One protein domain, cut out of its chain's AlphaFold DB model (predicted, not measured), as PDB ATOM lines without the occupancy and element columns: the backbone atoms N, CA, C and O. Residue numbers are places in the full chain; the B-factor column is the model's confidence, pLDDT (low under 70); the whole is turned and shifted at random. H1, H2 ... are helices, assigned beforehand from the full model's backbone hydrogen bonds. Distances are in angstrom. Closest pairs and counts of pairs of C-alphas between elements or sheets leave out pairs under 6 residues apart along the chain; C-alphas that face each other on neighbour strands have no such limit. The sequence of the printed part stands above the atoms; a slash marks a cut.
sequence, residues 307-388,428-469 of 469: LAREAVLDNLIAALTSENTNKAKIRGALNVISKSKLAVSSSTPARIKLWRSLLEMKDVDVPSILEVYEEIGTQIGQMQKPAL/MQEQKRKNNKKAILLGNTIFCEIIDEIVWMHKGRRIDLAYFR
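Overview. This is residues 307 to 388 and 428 to 469 of the 469 residues of the protein "BLM10_mid domain-containing protein" of Ancylostoma duodenale (UniProt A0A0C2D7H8). Three helices, H7, H5 and H2, lie side by side in a row and run the same way, with H5 in the middle; H3 and H6, a second pair side by side, cover one face of this row, H3 folding back on H2 and H6 meeting H7 at a corner near the last residues of both, around Gly 377 and Ile 454, with little H4 packed on H5 and H6. H7 is much the longest, and its residues 428 to 434 stick out from the body. The printed part has 124 residues with seven named helices, H1 to H7 in chain order, and no named strand: the class is all helix, with packing part aligned and part crossed. The whole is compact, with a radius of gyration of the C-alphas of 15.0 A and spans of 45 by 37 by 21 A.

Along the chain. H7, residues 428 to 458, is 43.3 A long; it begins at C-alpha 428 (176.362, 186.985, 109.721) and ends at C-alpha 458 (167.464, 147.724, 125.729), with a kink of 31 degrees near residue 440. H5 is residues 348 to 359, 16.7 A, and H2 is residues 313 to 321, 12.4 A. H3, residues 327 to 339, is 18.2 A long, and H6, residues 367 to 381, is 20.5 A. H4 is residues 342 to 345, and H1, residues 308 to 311, begins at C-alpha 308 (175.073, 179.443, 131.400).

Arrangement. H7 touches H5 with residues 436 to 450 alone, at a shallow tilt of 24 degrees, the same way; the closest C-alphas, of Ile 352 and Gly 443, are 5.5 A apart. H5 touches H2 at a shallow tilt of 15 degrees, the same way, with the C-alphas of Ile 317 and Ser 357 closest at 6.2 A. H2 and H7 are apart. H2 and H3 form a helical hairpin and touch at a steep tilt of 41 degrees, closest at the C-alphas of Leu 320 and Ile 330, 5.5 A. H3 touches H6 at a shallow tilt of 27 degrees, the same way, with the C-alphas of Ser 338 and Ile 376 closest at 5.3 A. H6 touches H7 at a steep tilt of 49 degrees, opposite ways, closest at the C-alphas of Gly 377 and Ile 454, 6.6 A. H4 touches H5, with the C-alphas of Ala 343 and Arg 351 at 5.6 A, and H6, with those of Val 344 and Ile 380 at 6.0 A. H1 touches no helix. Every O i to N i+4 pair is within hydrogen-bond range in H2, H3 and H5, against 10 of 11 in H6 and 26 of 27 in H7; H1 and H4 are too short for such a pair.

Size, cuts and confidence. The C-alphas of Met 428 and Gly 460, the two farthest apart, are 48.4 A apart. Residues 389 to 427 are not printed, and C-alphas 388 and 428 are 20.1 A apart across this cut. Of the links printed whole, none is long. Mean pLDDT of the printed part is 71.8, and 46 residues are under 70, among them 435 to 448 and 450 to 469.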
ATOM      1  N   LEU A 307     172.762 181.694 128.651       66.94
ATOM      2  CA  LEU A 307     173.888 180.955 128.059       66.94
ATOM      3  C   LEU A 307     174.687 180.125 129.073       66.94
ATOM      4  O   LEU A 307     175.591 179.397 128.668       66.94
ATOM      5  N   ALA A 308     174.345 180.179 130.364       66.12
ATOM      6  CA  ALA A 308     175.073 179.443 131.400       66.12
ATOM      7  C   ALA A 308     175.003 177.921 131.197       66.12
ATOM      8  O   ALA A 308     175.964 177.213 131.483       66.12
ATOM      9  N   ARG A 309     173.901 177.431 130.615       69.00
ATOM     10  CA  ARG A 309     173.706 176.018 130.251       69.00
ATOM     11  C   ARG A 309     174.809 175.486 129.338       69.00
ATOM     12  O   ARG A 309     175.359 174.422 129.592       69.00
ATOM     13  N   GLU A 310     175.138 176.228 128.281       72.75
ATOM     14  CA  GLU A 310     176.173 175.812 127.326       72.75
ATOM     15  C   GLU A 310     177.585 176.112 127.848       72.75
ATOM     16  O   GLU A 310     178.524 175.413 127.477       72.75
ATOM     17  N   ALA A 311     177.745 177.091 128.745       69.81
ATOM     18  CA  ALA A 311     179.044 177.456 129.314       69.81
ATOM     19  C   ALA A 311     179.663 176.346 130.185       69.81
ATOM     20  O   ALA A 311     180.883 176.212 130.226       69.81
ATOM     21  N   VAL A 312     178.842 175.529 130.851       72.56
ATOM     22  CA  VAL A 312     179.333 174.420 131.691       72.56
ATOM     23  C   VAL A 312     179.574 173.122 130.916       72.56
ATOM     24  O   VAL A 312     180.061 172.149 131.493       72.56
ATOM     25  N   LEU A 313     179.226 173.079 129.625       76.56
ATOM     26  CA  LEU A 313     179.219 171.849 128.832       76.56
ATOM     27  C   LEU A 313     180.589 171.162 128.801       76.56
ATOM     28  O   LEU A 313     180.667 169.945 128.920       76.56
ATOM     29  N   ASP A 314     181.661 171.938 128.684       77.12
ATOM     30  CA  ASP A 314     183.017 171.401 128.567       77.12
ATOM     31  C   ASP A 314     183.480 170.742 129.871       77.12
ATOM     32  O   ASP A 314     184.094 169.675 129.840       77.12
ATOM     33  N   ASN A 315     183.084 171.307 131.014       75.75
ATOM     34  CA  ASN A 315     183.339 170.726 132.332       75.75
ATOM     35  C   ASN A 315     182.526 169.441 132.546       75.75
ATOM     36  O   ASN A 315     183.034 168.475 133.119       75.75
ATOM     37  N   LEU A 316     181.275 169.408 132.066       79.00
ATOM     38  CA  LEU A 316     180.440 168.205 132.112       79.00
ATOM     39  C   LEU A 316     181.033 167.093 131.242       79.00
ATOM     40  O   LEU A 316     181.142 165.966 131.707       79.00
ATOM     41  N   ILE A 317     181.473 167.412 130.022       82.38
ATOM     42  CA  ILE A 317     182.123 166.453 129.121       82.38
ATOM     43  C   ILE A 317     183.397 165.896 129.752       82.38
ATOM     44  O   ILE A 317     183.563 164.680 129.799       82.38
ATOM     45  N   ALA A 318     184.253 166.757 130.309       80.62
ATOM     46  CA  ALA A 318     185.467 166.316 130.985       80.62
ATOM     47  C   ALA A 318     185.161 165.336 132.133       80.62
ATOM     48  O   ALA A 318     185.887 164.361 132.318       80.62
ATOM     49  N   ALA A 319     184.067 165.544 132.872       81.44
ATOM     50  CA  ALA A 319     183.623 164.626 133.921       81.44
ATOM     51  C   ALA A 319     183.086 163.279 133.394       81.44
ATOM     52  O   ALA A 319     183.073 162.313 134.153       81.44
ATOM     53  N   LEU A 320     182.641 163.195 132.136       80.50
ATOM     54  CA  LEU A 320     182.168 161.948 131.521       80.50
ATOM     55  C   LEU A 320     183.301 161.135 130.882       80.50
ATOM     56  O   LEU A 320     183.247 159.909 130.904       80.50
ATOM     57  N   THR A 321     184.316 161.799 130.316       80.62
ATOM     58  CA  THR A 321     185.343 161.144 129.484       80.62
ATOM     59  C   THR A 321     186.679 160.907 130.191       80.62
ATOM     60  O   THR A 321     187.515 160.169 129.676       80.62
ATOM     61  N   SER A 322     186.936 161.543 131.339       80.62
ATOM     62  CA  SER A 322     188.234 161.410 132.020       80.62
ATOM     63  C   SER A 322     188.353 160.070 132.751       80.62
ATOM     64  O   SER A 322     187.529 159.769 133.615       80.62
ATOM     65  N   GLU A 323     189.428 159.322 132.477       71.38
ATOM     66  CA  GLU A 323     189.645 157.945 132.969       71.38
ATOM     67  C   GLU A 323     189.718 157.821 134.502       71.38
ATOM     68  O   GLU A 323     189.420 156.767 135.050       71.38
ATOM     69  N   ASN A 324     190.047 158.909 135.206       70.06
ATOM     70  CA  ASN A 324     190.162 158.944 136.669       70.06
ATOM     71  C   ASN A 324     188.901 159.477 137.377       70.06
ATOM     72  O   ASN A 324     188.956 159.862 138.548       70.06
ATOM     73  N   THR A 325     187.761 159.564 136.686       73.75
ATOM     74  CA  THR A 325     186.548 160.145 137.277       73.75
ATOM     75  C   THR A 325     185.773 159.126 138.103       73.75
ATOM     76  O   THR A 325     185.377 158.075 137.618       73.75
ATOM     77  N   ASN A 326     185.477 159.455 139.362       79.56
ATOM     78  CA  ASN A 326     184.618 158.616 140.198       79.56
ATOM     79  C   ASN A 326     183.191 158.531 139.613       79.56
ATOM     80  O   ASN A 326     182.597 159.550 139.252       79.56
ATOM     81  N   LYS A 327     182.595 157.333 139.640       80.75
ATOM     82  CA  LYS A 327     181.188 157.026 139.311       80.75
ATOM     83  C   LYS A 327     180.180 158.042 139.861       80.75
ATOM     84  O   LYS A 327     179.213 158.393 139.191       80.75
ATOM     85  N   ALA A 328     180.405 158.562 141.068       73.31
ATOM     86  CA  ALA A 328     179.537 159.576 141.662       73.31
ATOM     87  C   ALA A 328     179.563 160.928 140.915       73.31
ATOM     88  O   ALA A 328     178.533 161.600 140.830       73.31
ATOM     89  N   LYS A 329     180.720 161.312 140.360       74.44
ATOM     90  CA  LYS A 329     180.911 162.521 139.545       74.44
ATOM     91  C   LYS A 329     180.323 162.331 138.142       74.44
ATOM     92  O   LYS A 329     179.622 163.227 137.678       74.44
ATOM     93  N   ILE A 330     180.468 161.137 137.554       79.81
ATOM     94  CA  ILE A 330     179.792 160.748 136.301       79.81
ATOM     95  C   ILE A 330     178.267 160.858 136.460       79.81
ATOM     96  O   ILE A 330     177.604 161.578 135.716       79.81
ATOM     97  N   ARG A 331     177.702 160.227 137.502       80.69
ATOM     98  CA  ARG A 331     176.261 160.300 137.804       80.69
ATOM     99  C   ARG A 331     175.796 161.735 138.066       80.69
ATOM    100  O   ARG A 331     174.690 162.109 137.682       80.69
ATOM    101  N   GLY A 332     176.616 162.551 138.731       74.56
ATOM    102  CA  GLY A 332     176.340 163.974 138.943       74.56
ATOM    103  C   GLY A 332     176.217 164.747 137.629       74.56
ATOM    104  O   GLY A 332     175.231 165.459 137.442       74.56
ATOM    105  N   ALA A 333     177.163 164.552 136.707       79.00
ATOM    106  CA  ALA A 333     177.154 165.182 135.388       79.00
ATOM    107  C   ALA A 333     175.942 164.745 134.546       79.00
ATOM    108  O   ALA A 333     175.245 165.599 133.997       79.00
ATOM    109  N   LEU A 334     175.626 163.446 134.518       82.12
ATOM    110  CA  LEU A 334     174.446 162.926 133.816       82.12
ATOM    111  C   LEU A 334     173.136 163.501 134.367       82.12
ATOM    112  O   LEU A 334     172.274 163.908 133.594       82.12
ATOM    113  N   ASN A 335     172.996 163.617 135.691       79.81
ATOM    114  CA  ASN A 335     171.815 164.239 136.299       79.81
ATOM    115  C   ASN A 335     171.651 165.705 135.878       79.81
ATOM    116  O   ASN A 335     170.530 166.147 135.624       79.81
ATOM    117  N   VAL A 336     172.753 166.460 135.793       75.56
ATOM    118  CA  VAL A 336     172.719 167.838 135.284       75.56
ATOM    119  C   VAL A 336     172.261 167.838 133.828       75.56
ATOM    120  O   VAL A 336     171.349 168.593 133.498       75.56
ATOM    121  N   ILE A 337     172.817 166.969 132.979       82.81
ATOM    122  CA  ILE A 337     172.459 166.854 131.554       82.81
ATOM    123  C   ILE A 337     170.975 166.518 131.362       82.81
ATOM    124  O   ILE A 337     170.303 167.199 130.580       82.81
ATOM    125  N   SER A 338     170.474 165.514 132.086       85.06
ATOM    126  CA  SER A 338     169.084 165.050 132.019       85.06
ATOM    127  C   SER A 338     168.108 166.143 132.462       85.06
ATOM    128  O   SER A 338     167.282 166.608 131.675       85.06
ATOM    129  N   LYS A 339     168.239 166.637 133.701       81.62
ATOM    130  CA  LYS A 339     167.269 167.574 134.293       81.62
ATOM    131  C   LYS A 339     167.236 168.932 133.594       81.62
ATOM    132  O   LYS A 339     166.174 169.533 133.460       81.62
ATOM    133  N   SER A 340     168.382 169.411 133.107       76.38
ATOM    134  CA  SER A 340     168.452 170.662 132.333       76.38
ATOM    135  C   SER A 340     168.104 170.486 130.851       76.38
ATOM    136  O   SER A 340     168.077 171.471 130.106       76.38
ATOM    137  N   LYS A 341     167.815 169.250 130.415       85.94
ATOM    138  CA  LYS A 341     167.493 168.894 129.031       85.94
ATOM    139  C   LYS A 341     168.574 169.350 128.045       85.94
ATOM    140  O   LYS A 341     168.258 169.744 126.915       85.94
ATOM    141  N   LEU A 342     169.850 169.328 128.444       82.75
ATOM    142  CA  LEU A 342     170.976 169.800 127.620       82.75
ATOM    143  C   LEU A 342     171.117 168.995 126.323       82.75
ATOM    144  O   LEU A 342     171.441 169.562 125.278       82.75
ATOM    145  N   ALA A 343     170.803 167.701 126.367       83.75
ATOM    146  CA  ALA A 343     170.867 166.814 125.209       83.75
ATOM    147  C   ALA A 343     169.855 167.164 124.102       83.75
ATOM    148  O   ALA A 343     170.074 166.802 122.947       83.75
ATOM    149  N   VAL A 344     168.781 167.899 124.419       84.00
ATOM    150  CA  VAL A 344     167.700 168.209 123.464       84.00
ATOM    151  C   VAL A 344     167.515 169.703 123.208       84.00
ATOM    152  O   VAL A 344     167.267 170.096 122.065       84.00
ATOM    153  N   SER A 345     167.678 170.541 124.236       81.12
ATOM    154  CA  SER A 345     167.349 171.975 124.204       81.12
ATOM    155  C   SER A 345     168.520 172.905 123.855       81.12
ATOM    156  O   SER A 345     168.293 174.089 123.601       81.12
ATOM    157  N   SER A 346     169.749 172.383 123.786       81.12
ATOM    158  CA  SER A 346     170.952 173.165 123.456       81.12
ATOM    159  C   SER A 346     171.108 173.438 121.956       81.12
ATOM    160  O   SER A 346     170.436 172.846 121.101       81.12
ATOM    161  N   SER A 347     172.052 174.316 121.612       79.06
ATOM    162  CA  SER A 347     172.471 174.562 120.235       79.06
ATOM    163  C   SER A 347     172.942 173.279 119.530       79.06
ATOM    164  O   SER A 347     173.430 172.332 120.143       79.06
ATOM    165  N   THR A 348     172.805 173.225 118.199       78.25
ATOM    166  CA  THR A 348     173.226 172.053 117.409       78.25
ATOM    167  C   THR A 348     174.690 171.651 117.651       78.25
ATOM    168  O   THR A 348     174.918 170.460 117.851       78.25
ATOM    169  N   PRO A 349     175.671 172.581 117.691       79.56
ATOM    170  CA  PRO A 349     177.057 172.232 118.005       79.56
ATOM    171  C   PRO A 349     177.226 171.652 119.415       79.56
ATOM    172  O   PRO A 349     177.922 170.652 119.572       79.56
ATOM    173  N   ALA A 350     176.555 172.234 120.415       82.38
ATOM    174  CA  ALA A 350     176.585 171.752 121.794       82.38
ATOM    175  C   ALA A 350     176.029 170.324 121.908       82.38
ATOM    176  O   ALA A 350     176.668 169.465 122.510       82.38
ATOM    177  N   ARG A 351     174.890 170.040 121.259       85.69
ATOM    178  CA  ARG A 351     174.299 168.690 121.239       85.69
ATOM    179  C   ARG A 351     175.230 167.670 120.599       85.69
ATOM    180  O   ARG A 351     175.458 166.632 121.191       85.69
ATOM    181  N   ILE A 352     175.816 167.983 119.444       81.88
ATOM    182  CA  ILE A 352     176.762 167.085 118.758       81.88
ATOM    183  C   ILE A 352     177.955 166.748 119.649       81.88
ATOM    184  O   ILE A 352     178.361 165.591 119.721       81.88
ATOM    185  N   LYS A 353     178.514 167.760 120.319       86.81
ATOM    186  CA  LYS A 353     179.646 167.580 121.226       86.81
ATOM    187  C   LYS A 353     179.265 166.661 122.392       86.81
ATOM    188  O   LYS A 353     179.966 165.693 122.646       86.81
ATOM    189  N   LEU A 354     178.126 166.932 123.028       86.50
ATOM    190  CA  LEU A 354     177.604 166.150 124.147       86.50
ATOM    191  C   LEU A 354     177.292 164.700 123.764       86.50
ATOM    192  O   LEU A 354     177.656 163.777 124.478       86.50
ATOM    193  N   TRP A 355     176.624 164.511 122.631       86.88
ATOM    194  CA  TRP A 355     176.227 163.214 122.097       86.88
ATOM    195  C   TRP A 355     177.430 162.303 121.846       86.88
ATOM    196  O   TRP A 355     177.422 161.159 122.283       86.88
ATOM    197  N   ARG A 356     178.504 162.823 121.245       85.19
ATOM    198  CA  ARG A 356     179.758 162.063 121.100       85.19
ATOM    199  C   ARG A 356     180.328 161.630 122.441       85.19
ATOM    200  O   ARG A 356     180.691 160.478 122.606       85.19
ATOM    201  N   SER A 357     180.363 162.542 123.408       85.69
ATOM    202  CA  SER A 357     180.896 162.227 124.732       85.69
ATOM    203  C   SER A 357     180.052 161.206 125.494       85.69
ATOM    204  O   SER A 357     180.618 160.478 126.296       85.69
ATOM    205  N   LEU A 358     178.736 161.139 125.252       85.25
ATOM    206  CA  LEU A 358     177.862 160.100 125.813       85.25
ATOM    207  C   LEU A 358     178.168 158.716 125.213       85.25
ATOM    208  O   LEU A 358     178.269 157.764 125.978       85.25
ATOM    209  N   LEU A 359     178.392 158.631 123.895       81.88
ATOM    210  CA  LEU A 359     178.800 157.391 123.202       81.88
ATOM    211  C   LEU A 359     180.176 156.878 123.662       81.88
ATOM    212  O   LEU A 359     180.451 155.685 123.650       81.88
ATOM    213  N   GLU A 360     181.080 157.784 124.033       83.31
ATOM    214  CA  GLU A 360     182.456 157.450 124.426       83.31
ATOM    215  C   GLU A 360     182.585 157.037 125.913       83.31
ATOM    216  O   GLU A 360     183.696 156.802 126.400       83.31
ATOM    217  N   MET A 361     181.475 156.949 126.658       82.62
ATOM    218  CA  MET A 361     181.486 156.619 128.087       82.62
ATOM    219  C   MET A 361     181.817 155.143 128.353       82.62
ATOM    220  O   MET A 361     181.190 154.241 127.811       82.62
ATOM    221  N   LYS A 362     182.754 154.884 129.278       70.38
ATOM    222  CA  LYS A 362     183.243 153.525 129.601       70.38
ATOM    223  C   LYS A 362     182.519 152.821 130.772       70.38
ATOM    224  O   LYS A 362     182.716 151.627 130.954       70.38
ATOM    225  N   ASP A 363     181.685 153.523 131.553       70.19
ATOM    226  CA  ASP A 363     181.100 153.047 132.836       70.19
ATOM    227  C   ASP A 363     179.553 152.966 132.853       70.19
ATOM    228  O   ASP A 363     178.911 153.120 133.901       70.19
ATOM    229  N   VAL A 364     178.919 152.756 131.697       69.38
ATOM    230  CA  VAL A 364     177.446 152.807 131.563       69.38
ATOM    231  C   VAL A 364     176.737 151.658 132.306       69.38
ATOM    232  O   VAL A 364     175.610 151.831 132.763       69.38
ATOM    233  N   ASP A 365     177.420 150.533 132.549       70.31
ATOM    234  CA  ASP A 365     176.843 149.311 133.143       70.31
ATOM    235  C   ASP A 365     176.455 149.422 134.631       70.31
ATOM    236  O   ASP A 365     175.850 148.516 135.211       70.31
ATOM    237  N   VAL A 366     176.802 150.522 135.301       79.88
ATOM    238  CA  VAL A 366     176.436 150.738 136.707       79.88
ATOM    239  C   VAL A 366     174.939 151.073 136.791       79.88
ATOM    240  O   VAL A 366     174.544 152.105 136.253       79.88
ATOM    241  N   PRO A 367     174.097 150.331 137.548       80.62
ATOM    242  CA  PRO A 367     172.635 150.506 137.518       80.62
ATOM    243  C   PRO A 367     172.152 151.946 137.743       80.62
ATOM    244  O   PRO A 367     171.265 152.430 137.054       80.62
ATOM    245  N   SER A 368     172.783 152.662 138.680       78.56
ATOM    246  CA  SER A 368     172.427 154.052 139.008       78.56
ATOM    247  C   SER A 368     172.888 155.105 137.985       78.56
ATOM    248  O   SER A 368     172.464 156.258 138.063       78.56
ATOM    249  N   ILE A 369     173.803 154.734 137.083       84.25
ATOM    250  CA  ILE A 369     174.253 155.533 135.933       84.25
ATOM    251  C   ILE A 369     173.373 155.194 134.731       84.25
ATOM    252  O   ILE A 369     172.864 156.114 134.094       84.25
ATOM    253  N   LEU A 370     173.139 153.899 134.494       83.19
ATOM    254  CA  LEU A 370     172.279 153.389 133.433       83.19
ATOM    255  C   LEU A 370     170.881 154.010 133.486       83.19
ATOM    256  O   LEU A 370     170.410 154.508 132.476       83.19
ATOM    257  N   GLU A 371     170.261 154.079 134.667       84.81
ATOM    258  CA  GLU A 371     168.937 154.696 134.853       84.81
ATOM    259  C   GLU A 371     168.872 156.137 134.309       84.81
ATOM    260  O   GLU A 371     167.948 156.504 133.587       84.81
ATOM    261  N   VAL A 372     169.884 156.958 134.611       84.38
ATOM    262  CA  VAL A 372     169.940 158.356 134.151       84.38
ATOM    263  C   VAL A 372     170.312 158.430 132.666       84.38
ATOM    264  O   VAL A 372     169.834 159.307 131.947       84.38
ATOM    265  N   TYR A 373     171.156 157.513 132.186       85.44
ATOM    266  CA  TYR A 373     171.525 157.413 130.775       85.44
ATOM    267  C   TYR A 373     170.313 157.054 129.899       85.44
ATOM    268  O   TYR A 373     170.071 157.708 128.885       85.44
ATOM    269  N   GLU A 374     169.503 156.081 130.323       83.94
ATOM    270  CA  GLU A 374     168.251 155.686 129.665       83.94
ATOM    271  C   GLU A 374     167.230 156.834 129.649       83.94
ATOM    272  O   GLU A 374     166.548 157.050 128.642       83.94
ATOM    273  N   GLU A 375     167.151 157.628 130.724       85.75
ATOM    274  CA  GLU A 375     166.310 158.828 130.763       85.75
ATOM    275  C   GLU A 375     166.742 159.847 129.695       85.75
ATOM    276  O   GLU A 375     165.908 160.336 128.927       85.75
ATOM    277  N   ILE A 376     168.047 160.133 129.585       85.88
ATOM    278  CA  ILE A 376     168.596 161.017 128.543       85.88
ATOM    279  C   ILE A 376     168.294 160.452 127.153       85.88
ATOM    280  O   ILE A 376     167.853 161.192 126.271       85.88
ATOM    281  N   GLY A 377     168.483 159.146 126.963       83.06
ATOM    282  CA  GLY A 377     168.174 158.455 125.717       83.06
ATOM    283  C   GLY A 377     166.706 158.594 125.315       83.06
ATOM    284  O   GLY A 377     166.394 158.952 124.179       83.06
ATOM    285  N   THR A 378     165.802 158.426 126.278       83.88
ATOM    286  CA  THR A 378     164.360 158.627 126.097       83.88
ATOM    287  C   THR A 378     164.045 160.071 125.704       83.88
ATOM    288  O   THR A 378     163.270 160.298 124.775       83.88
ATOM    289  N   GLN A 379     164.674 161.061 126.346       85.44
ATOM    290  CA  GLN A 379     164.504 162.473 125.986       85.44
ATOM    291  C   GLN A 379     164.981 162.764 124.557       85.44
ATOM    292  O   GLN A 379     164.281 163.448 123.808       85.44
ATOM    293  N   ILE A 380     166.153 162.243 124.169       82.81
ATOM    294  CA  ILE A 380     166.694 162.367 122.808       82.81
ATOM    295  C   ILE A 380     165.733 161.727 121.805       82.81
ATOM    296  O   ILE A 380     165.424 162.344 120.787       82.81
ATOM    297  N   GLY A 381     165.208 160.540 122.110       74.50
ATOM    298  CA  GLY A 381     164.244 159.853 121.257       74.50
ATOM    299  C   GLY A 381     162.921 160.617 121.108       74.50
ATOM    300  O   GLY A 381     162.375 160.729 120.014       74.50
ATOM    301  N   GLN A 382     162.420 161.220 122.184       80.88
ATOM    302  CA  GLN A 382     161.204 162.043 122.159       80.88
ATOM    303  C   GLN A 382     161.405 163.414 121.497       80.88
ATOM    304  O   GLN A 382     160.446 164.182 121.353       80.88
ATOM    305  N   MET A 383     162.630 163.756 121.093       75.38
ATOM    306  CA  MET A 383     162.912 165.010 120.415       75.38
ATOM    307  C   MET A 383     162.188 165.034 119.063       75.38
ATOM    308  O   MET A 383     162.629 164.442 118.079       75.38
ATOM    309  N   GLN A 384     161.082 165.776 118.993       61.81
ATOM    310  CA  GLN A 384     160.433 166.062 117.718       61.81
ATOM    311  C   GLN A 384     161.455 166.677 116.753       61.81
ATOM    312  O   GLN A 384     162.252 167.538 117.149       61.81
ATOM    313  N   LYS A 385     161.417 166.255 115.475       55.88
ATOM    314  CA  LYS A 385     162.189 166.900 114.399       55.88
ATOM    315  C   LYS A 385     162.041 168.412 114.570       55.88
ATOM    316  O   LYS A 385     160.908 168.868 114.735       55.88
ATOM    317  N   PRO A 386     163.145 169.185 114.574       51.44
ATOM    318  CA  PRO A 386     163.069 170.606 114.860       51.44
ATOM    319  C   PRO A 386     162.022 171.205 113.933       51.44
ATOM    320  O   PRO A 386     162.158 171.089 112.710       51.44
ATOM    321  N   ALA A 387     160.971 171.792 114.520       41.94
ATOM    322  CA  ALA A 387     159.974 172.535 113.769       41.94
ATOM    323  C   ALA A 387     160.746 173.411 112.789       41.94
ATOM    324  O   ALA A 387     161.683 174.106 113.204       41.94
ATOM    325  N   LEU A 388     160.431 173.296 111.496       44.91
ATOM    326  CA  LEU A 388     160.978 174.146 110.447       44.91
ATOM    327  C   LEU A 388     160.734 175.583 110.890       44.91
ATOM    328  O   LEU A 388     159.663 176.139 110.668       44.91
ATOM    329  N   MET A 428     175.967 187.927 108.669       73.19
ATOM    330  CA  MET A 428     176.362 186.985 109.721       73.19
ATOM    331  C   MET A 428     175.330 185.870 109.940       73.19
ATOM    332  O   MET A 428     175.711 184.709 110.098       73.19
ATOM    333  N   GLN A 429     174.028 186.177 109.887       72.12
ATOM    334  CA  GLN A 429     172.981 185.148 109.937       72.12
ATOM    335  C   GLN A 429     173.104 184.151 108.780       72.12
ATOM    336  O   GLN A 429     172.924 182.946 108.973       72.12
ATOM    337  N   GLU A 430     173.418 184.630 107.579       75.81
ATOM    338  CA  GLU A 430     173.599 183.777 106.410       75.81
ATOM    339  C   GLU A 430     174.838 182.881 106.528       75.81
ATOM    340  O   GLU A 430     174.755 181.674 106.273       75.81
ATOM    341  N   GLN A 431     175.955 183.426 107.013       77.69
ATOM    342  CA  GLN A 431     177.159 182.644 107.295       77.69
ATOM    343  C   GLN A 431     176.901 181.563 108.353       77.69
ATOM    344  O   GLN A 431     177.261 180.397 108.174       77.69
ATOM    345  N   LYS A 432     176.185 181.906 109.425       68.81
ATOM    346  CA  LYS A 432     175.817 180.958 110.479       68.81
ATOM    347  C   LYS A 432     174.929 179.823 109.969       68.81
ATOM    348  O   LYS A 432     175.091 178.678 110.377       68.81
ATOM    349  N   ARG A 433     174.019 180.104 109.029       68.62
ATOM    350  CA  ARG A 433     173.199 179.069 108.374       68.62
ATOM    351  C   ARG A 433     174.050 178.085 107.579       68.62
ATOM    352  O   ARG A 433     173.785 176.885 107.640       68.62
ATOM    353  N   LYS A 434     175.061 178.568 106.850       74.19
ATOM    354  CA  LYS A 434     175.998 177.700 106.116       74.19
ATOM    355  C   LYS A 434     176.738 176.761 107.075       74.19
ATOM    356  O   LYS A 434     176.804 175.564 106.806       74.19
ATOM    357  N   ASN A 435     177.188 177.277 108.217       69.81
ATOM    358  CA  ASN A 435     177.850 176.477 109.252       69.81
ATOM    359  C   ASN A 435     176.891 175.460 109.898       69.81
ATOM    360  O   ASN A 435     177.231 174.285 110.017       69.81
ATOM    361  N   ASN A 436     175.658 175.867 110.220       67.06
ATOM    362  CA  ASN A 436     174.658 174.972 110.806       67.06
ATOM    363  C   ASN A 436     174.248 173.833 109.863       67.06
ATOM    364  O   ASN A 436     174.020 172.730 110.337       67.06
ATOM    365  N   LYS A 437     174.174 174.051 108.542       68.38
ATOM    366  CA  LYS A 437     173.861 172.969 107.588       68.38
ATOM    367  C   LYS A 437     174.876 171.823 107.650       68.38
ATOM    368  O   LYS A 437     174.471 170.666 107.638       68.38
ATOM    369  N   LYS A 438     176.172 172.145 107.751       64.62
ATOM    370  CA  LYS A 438     177.238 171.141 107.915       64.62
ATOM    371  C   LYS A 438     177.115 170.406 109.252       64.62
ATOM    372  O   LYS A 438     177.237 169.188 109.288       64.62
ATOM    373  N   ALA A 439     176.810 171.134 110.326       61.97
ATOM    374  CA  ALA A 439     176.602 170.549 111.648       61.97
ATOM    375  C   ALA A 439     175.370 169.626 111.697       61.97
ATOM    376  O   ALA A 439     175.441 168.559 112.287       61.97
ATOM    377  N   ILE A 440     174.257 169.983 111.048       65.75
ATOM    378  CA  ILE A 440     173.032 169.162 111.031       65.75
ATOM    379  C   ILE A 440     173.276 167.794 110.386       65.75
ATOM    380  O   ILE A 440     172.793 166.795 110.906       65.75
ATOM    381  N   LEU A 441     174.036 167.738 109.286       65.38
ATOM    382  CA  LEU A 441     174.349 166.471 108.620       65.38
ATOM    383  C   LEU A 441     175.113 165.528 109.563       65.38
ATOM    384  O   LEU A 441     174.733 164.375 109.719       65.38
ATOM    385  N   LEU A 442     176.129 166.062 110.241       65.88
ATOM    386  CA  LEU A 442     176.923 165.337 111.231       65.88
ATOM    387  C   LEU A 442     176.094 164.922 112.457       65.88
ATOM    388  O   LEU A 442     176.243 163.817 112.965       65.88
ATOM    389  N   GLY A 443     175.204 165.801 112.920       61.47
ATOM    390  CA  GLY A 443     174.313 165.521 114.041       61.47
ATOM    391  C   GLY A 443     173.300 164.422 113.743       61.47
ATOM    392  O   GLY A 443     172.990 163.655 114.642       61.47
ATOM    393  N   ASN A 444     172.823 164.301 112.501       67.19
ATOM    394  CA  ASN A 444     171.924 163.212 112.118       67.19
ATOM    395  C   ASN A 444     172.627 161.848 112.163       67.19
ATOM    396  O   ASN A 444     172.022 160.888 112.621       67.19
ATOM    397  N   THR A 445     173.890 161.769 111.732       69.50
ATOM    398  CA  THR A 445     174.684 160.532 111.823       69.50
ATOM    399  C   THR A 445     174.849 160.089 113.276       69.50
ATOM    400  O   THR A 445     174.494 158.969 113.616       69.50
ATOM    401  N   ILE A 446     175.275 161.006 114.148       69.94
ATOM    402  CA  ILE A 446     175.496 160.721 115.576       69.94
ATOM    403  C   ILE A 446     174.177 160.409 116.299       69.94
ATOM    404  O   ILE A 446     174.137 159.574 117.194       69.94
ATOM    405  N   PHE A 447     173.078 161.064 115.914       68.31
ATOM    406  CA  PHE A 447     171.753 160.764 116.456       68.31
ATOM    407  C   PHE A 447     171.345 159.315 116.168       68.31
ATOM    408  O   PHE A 447     170.859 158.640 117.069       68.31
ATOM    409  N   CYS A 448     171.559 158.831 114.941       69.31
ATOM    410  CA  CYS A 448     171.292 157.435 114.600       69.31
ATOM    411  C   CYS A 448     172.165 156.475 115.422       69.31
ATOM    412  O   CYS A 448     171.627 155.531 115.984       69.31
ATOM    413  N   GLU A 449     173.463 156.764 115.562       72.88
ATOM    414  CA  GLU A 449     174.394 155.947 116.358       72.88
ATOM    415  C   GLU A 449     173.965 155.832 117.831       72.88
ATOM    416  O   GLU A 449     173.926 154.733 118.375       72.88
ATOM    417  N   ILE A 450     173.560 156.944 118.457       69.81
ATOM    418  CA  ILE A 450     173.059 156.957 119.843       69.81
ATOM    419  C   ILE A 450     171.781 156.142 119.995       69.81
ATOM    420  O   ILE A 450     171.642 155.374 120.945       69.81
ATOM    421  N   ILE A 451     170.826 156.316 119.080       66.81
ATOM    422  CA  ILE A 451     169.567 155.571 119.132       66.81
ATOM    423  C   ILE A 451     169.832 154.074 118.951       66.81
ATOM    424  O   ILE A 451     169.260 153.277 119.690       66.81
ATOM    425  N   ASP A 452     170.720 153.688 118.034       68.50
ATOM    426  CA  ASP A 452     171.091 152.289 117.818       68.50
ATOM    427  C   ASP A 452     171.774 151.673 119.051       68.50
ATOM    428  O   ASP A 452     171.468 150.534 119.412       68.50
ATOM    429  N   GLU A 453     172.636 152.423 119.743       68.69
ATOM    430  CA  GLU A 453     173.288 151.989 120.984       68.69
ATOM    431  C   GLU A 453     172.286 151.834 122.145       68.69
ATOM    432  O   GLU A 453     172.272 150.806 122.826       68.69
ATOM    433  N   ILE A 454     171.375 152.797 122.328       64.69
ATOM    434  CA  ILE A 454     170.296 152.727 123.330       64.69
ATOM    435  C   ILE A 454     169.374 151.532 123.050       64.69
ATOM    436  O   ILE A 454     169.023 150.775 123.957       64.69
ATOM    437  N   VAL A 455     169.005 151.319 121.785       60.75
ATOM    438  CA  VAL A 455     168.204 150.162 121.354       60.75
ATOM    439  C   VAL A 455     168.948 148.855 121.617       60.75
ATOM    440  O   VAL A 455     168.328 147.872 122.030       60.75
ATOM    441  N   TRP A 456     170.260 148.813 121.380       61.88
ATOM    442  CA  TRP A 456     171.088 147.642 121.650       61.88
ATOM    443  C   TRP A 456     171.143 147.318 123.148       61.88
ATOM    444  O   TRP A 456     170.900 146.168 123.514       61.88
ATOM    445  N   MET A 457     171.330 148.319 124.014       58.19
ATOM    446  CA  MET A 457     171.293 148.143 125.474       58.19
ATOM    447  C   MET A 457     169.918 147.673 125.979       58.19
ATOM    448  O   MET A 457     169.831 146.792 126.836       58.19
ATOM    449  N   HIS A 458     168.822 148.158 125.385       53.09
ATOM    450  CA  HIS A 458     167.464 147.724 125.729       53.09
ATOM    451  C   HIS A 458     167.068 146.342 125.187       53.09
ATOM    452  O   HIS A 458     166.060 145.793 125.624       53.09
ATOM    453  N   LYS A 459     167.834 145.688 124.301       50.47
ATOM    454  CA  LYS A 459     167.489 144.325 123.833       50.47
ATOM    455  C   LYS A 459     167.507 143.251 124.940       50.47
ATOM    456  O   LYS A 459     167.059 142.135 124.685       50.47
ATOM    457  N   GLY A 460     167.912 143.586 126.172       49.44
ATOM    458  CA  GLY A 460     167.691 142.781 127.384       49.44
ATOM    459  C   GLY A 460     166.363 143.029 128.135       49.44
ATOM    460  O   GLY A 460     165.990 142.217 128.980       49.44
ATOM    461  N   ARG A 461     165.618 144.109 127.848       41.28
ATOM    462  CA  ARG A 461     164.297 144.431 128.431       41.28
ATOM    463  C   ARG A 461     163.411 145.097 127.371       41.28
ATOM    464  O   ARG A 461     163.658 146.228 126.979       41.28
ATOM    465  N   ARG A 462     162.369 144.394 126.908       31.84
ATOM    466  CA  ARG A 462     161.433 144.854 125.859       31.84
ATOM    467  C   ARG A 462     160.967 146.304 126.076       31.84
ATOM    468  O   ARG A 462     160.187 146.556 126.989       31.84
ATOM    469  N   ILE A 463     161.345 147.202 125.167       37.62
ATOM    470  CA  ILE A 463     160.642 148.462 124.907       37.62
ATOM    471  C   ILE A 463     160.186 148.433 123.446       37.62
ATOM    472  O   ILE A 463     160.988 148.206 122.539       37.62
ATOM    473  N   ASP A 464     158.887 148.621 123.228       35.44
ATOM    474  CA  ASP A 464     158.272 148.683 121.902       35.44
ATOM    475  C   ASP A 464     158.594 150.039 121.249       35.44
ATOM    476  O   ASP A 464     158.018 151.070 121.590       35.44
ATOM    477  N   LEU A 465     159.542 150.052 120.308       40.78
ATOM    478  CA  LEU A 465     159.973 151.248 119.566       40.78
ATOM    479  C   LEU A 465     159.391 151.285 118.145       40.78
ATOM    480  O   LEU A 465     160.072 151.626 117.180       40.78
ATOM    481  N   ALA A 466     158.096 150.992 118.004       34.19
ATOM    482  CA  ALA A 466     157.381 151.141 116.731       34.19
ATOM    483  C   ALA A 466     157.270 152.607 116.238       34.19
ATOM    484  O   ALA A 466     156.787 152.847 115.137       34.19
ATOM    485  N   TYR A 467     157.735 153.588 117.021       35.62
ATOM    486  CA  TYR A 467     157.627 155.022 116.719       35.62
ATOM    487  C   TYR A 467     158.851 155.646 116.017       35.62
ATOM    488  O   TYR A 467     158.815 156.831 115.693       35.62
ATOM    489  N   PHE A 468     159.931 154.885 115.795       40.44
ATOM    490  CA  PHE A 468     161.245 155.428 115.402       40.44
ATOM    491  C   PHE A 468     161.704 155.133 113.965       40.44
ATOM    492  O   PHE A 468     162.833 155.479 113.616       40.44
ATOM    493  N   ARG A 469     160.855 154.537 113.121       30.95
ATOM    494  CA  ARG A 469     161.116 154.408 111.676       30.95
ATOM    495  C   ARG A 469     160.392 155.467 110.863       30.95
ATOM    496  O   ARG A 469     159.173 155.632 111.077       30.95
TER     497      ARG A 469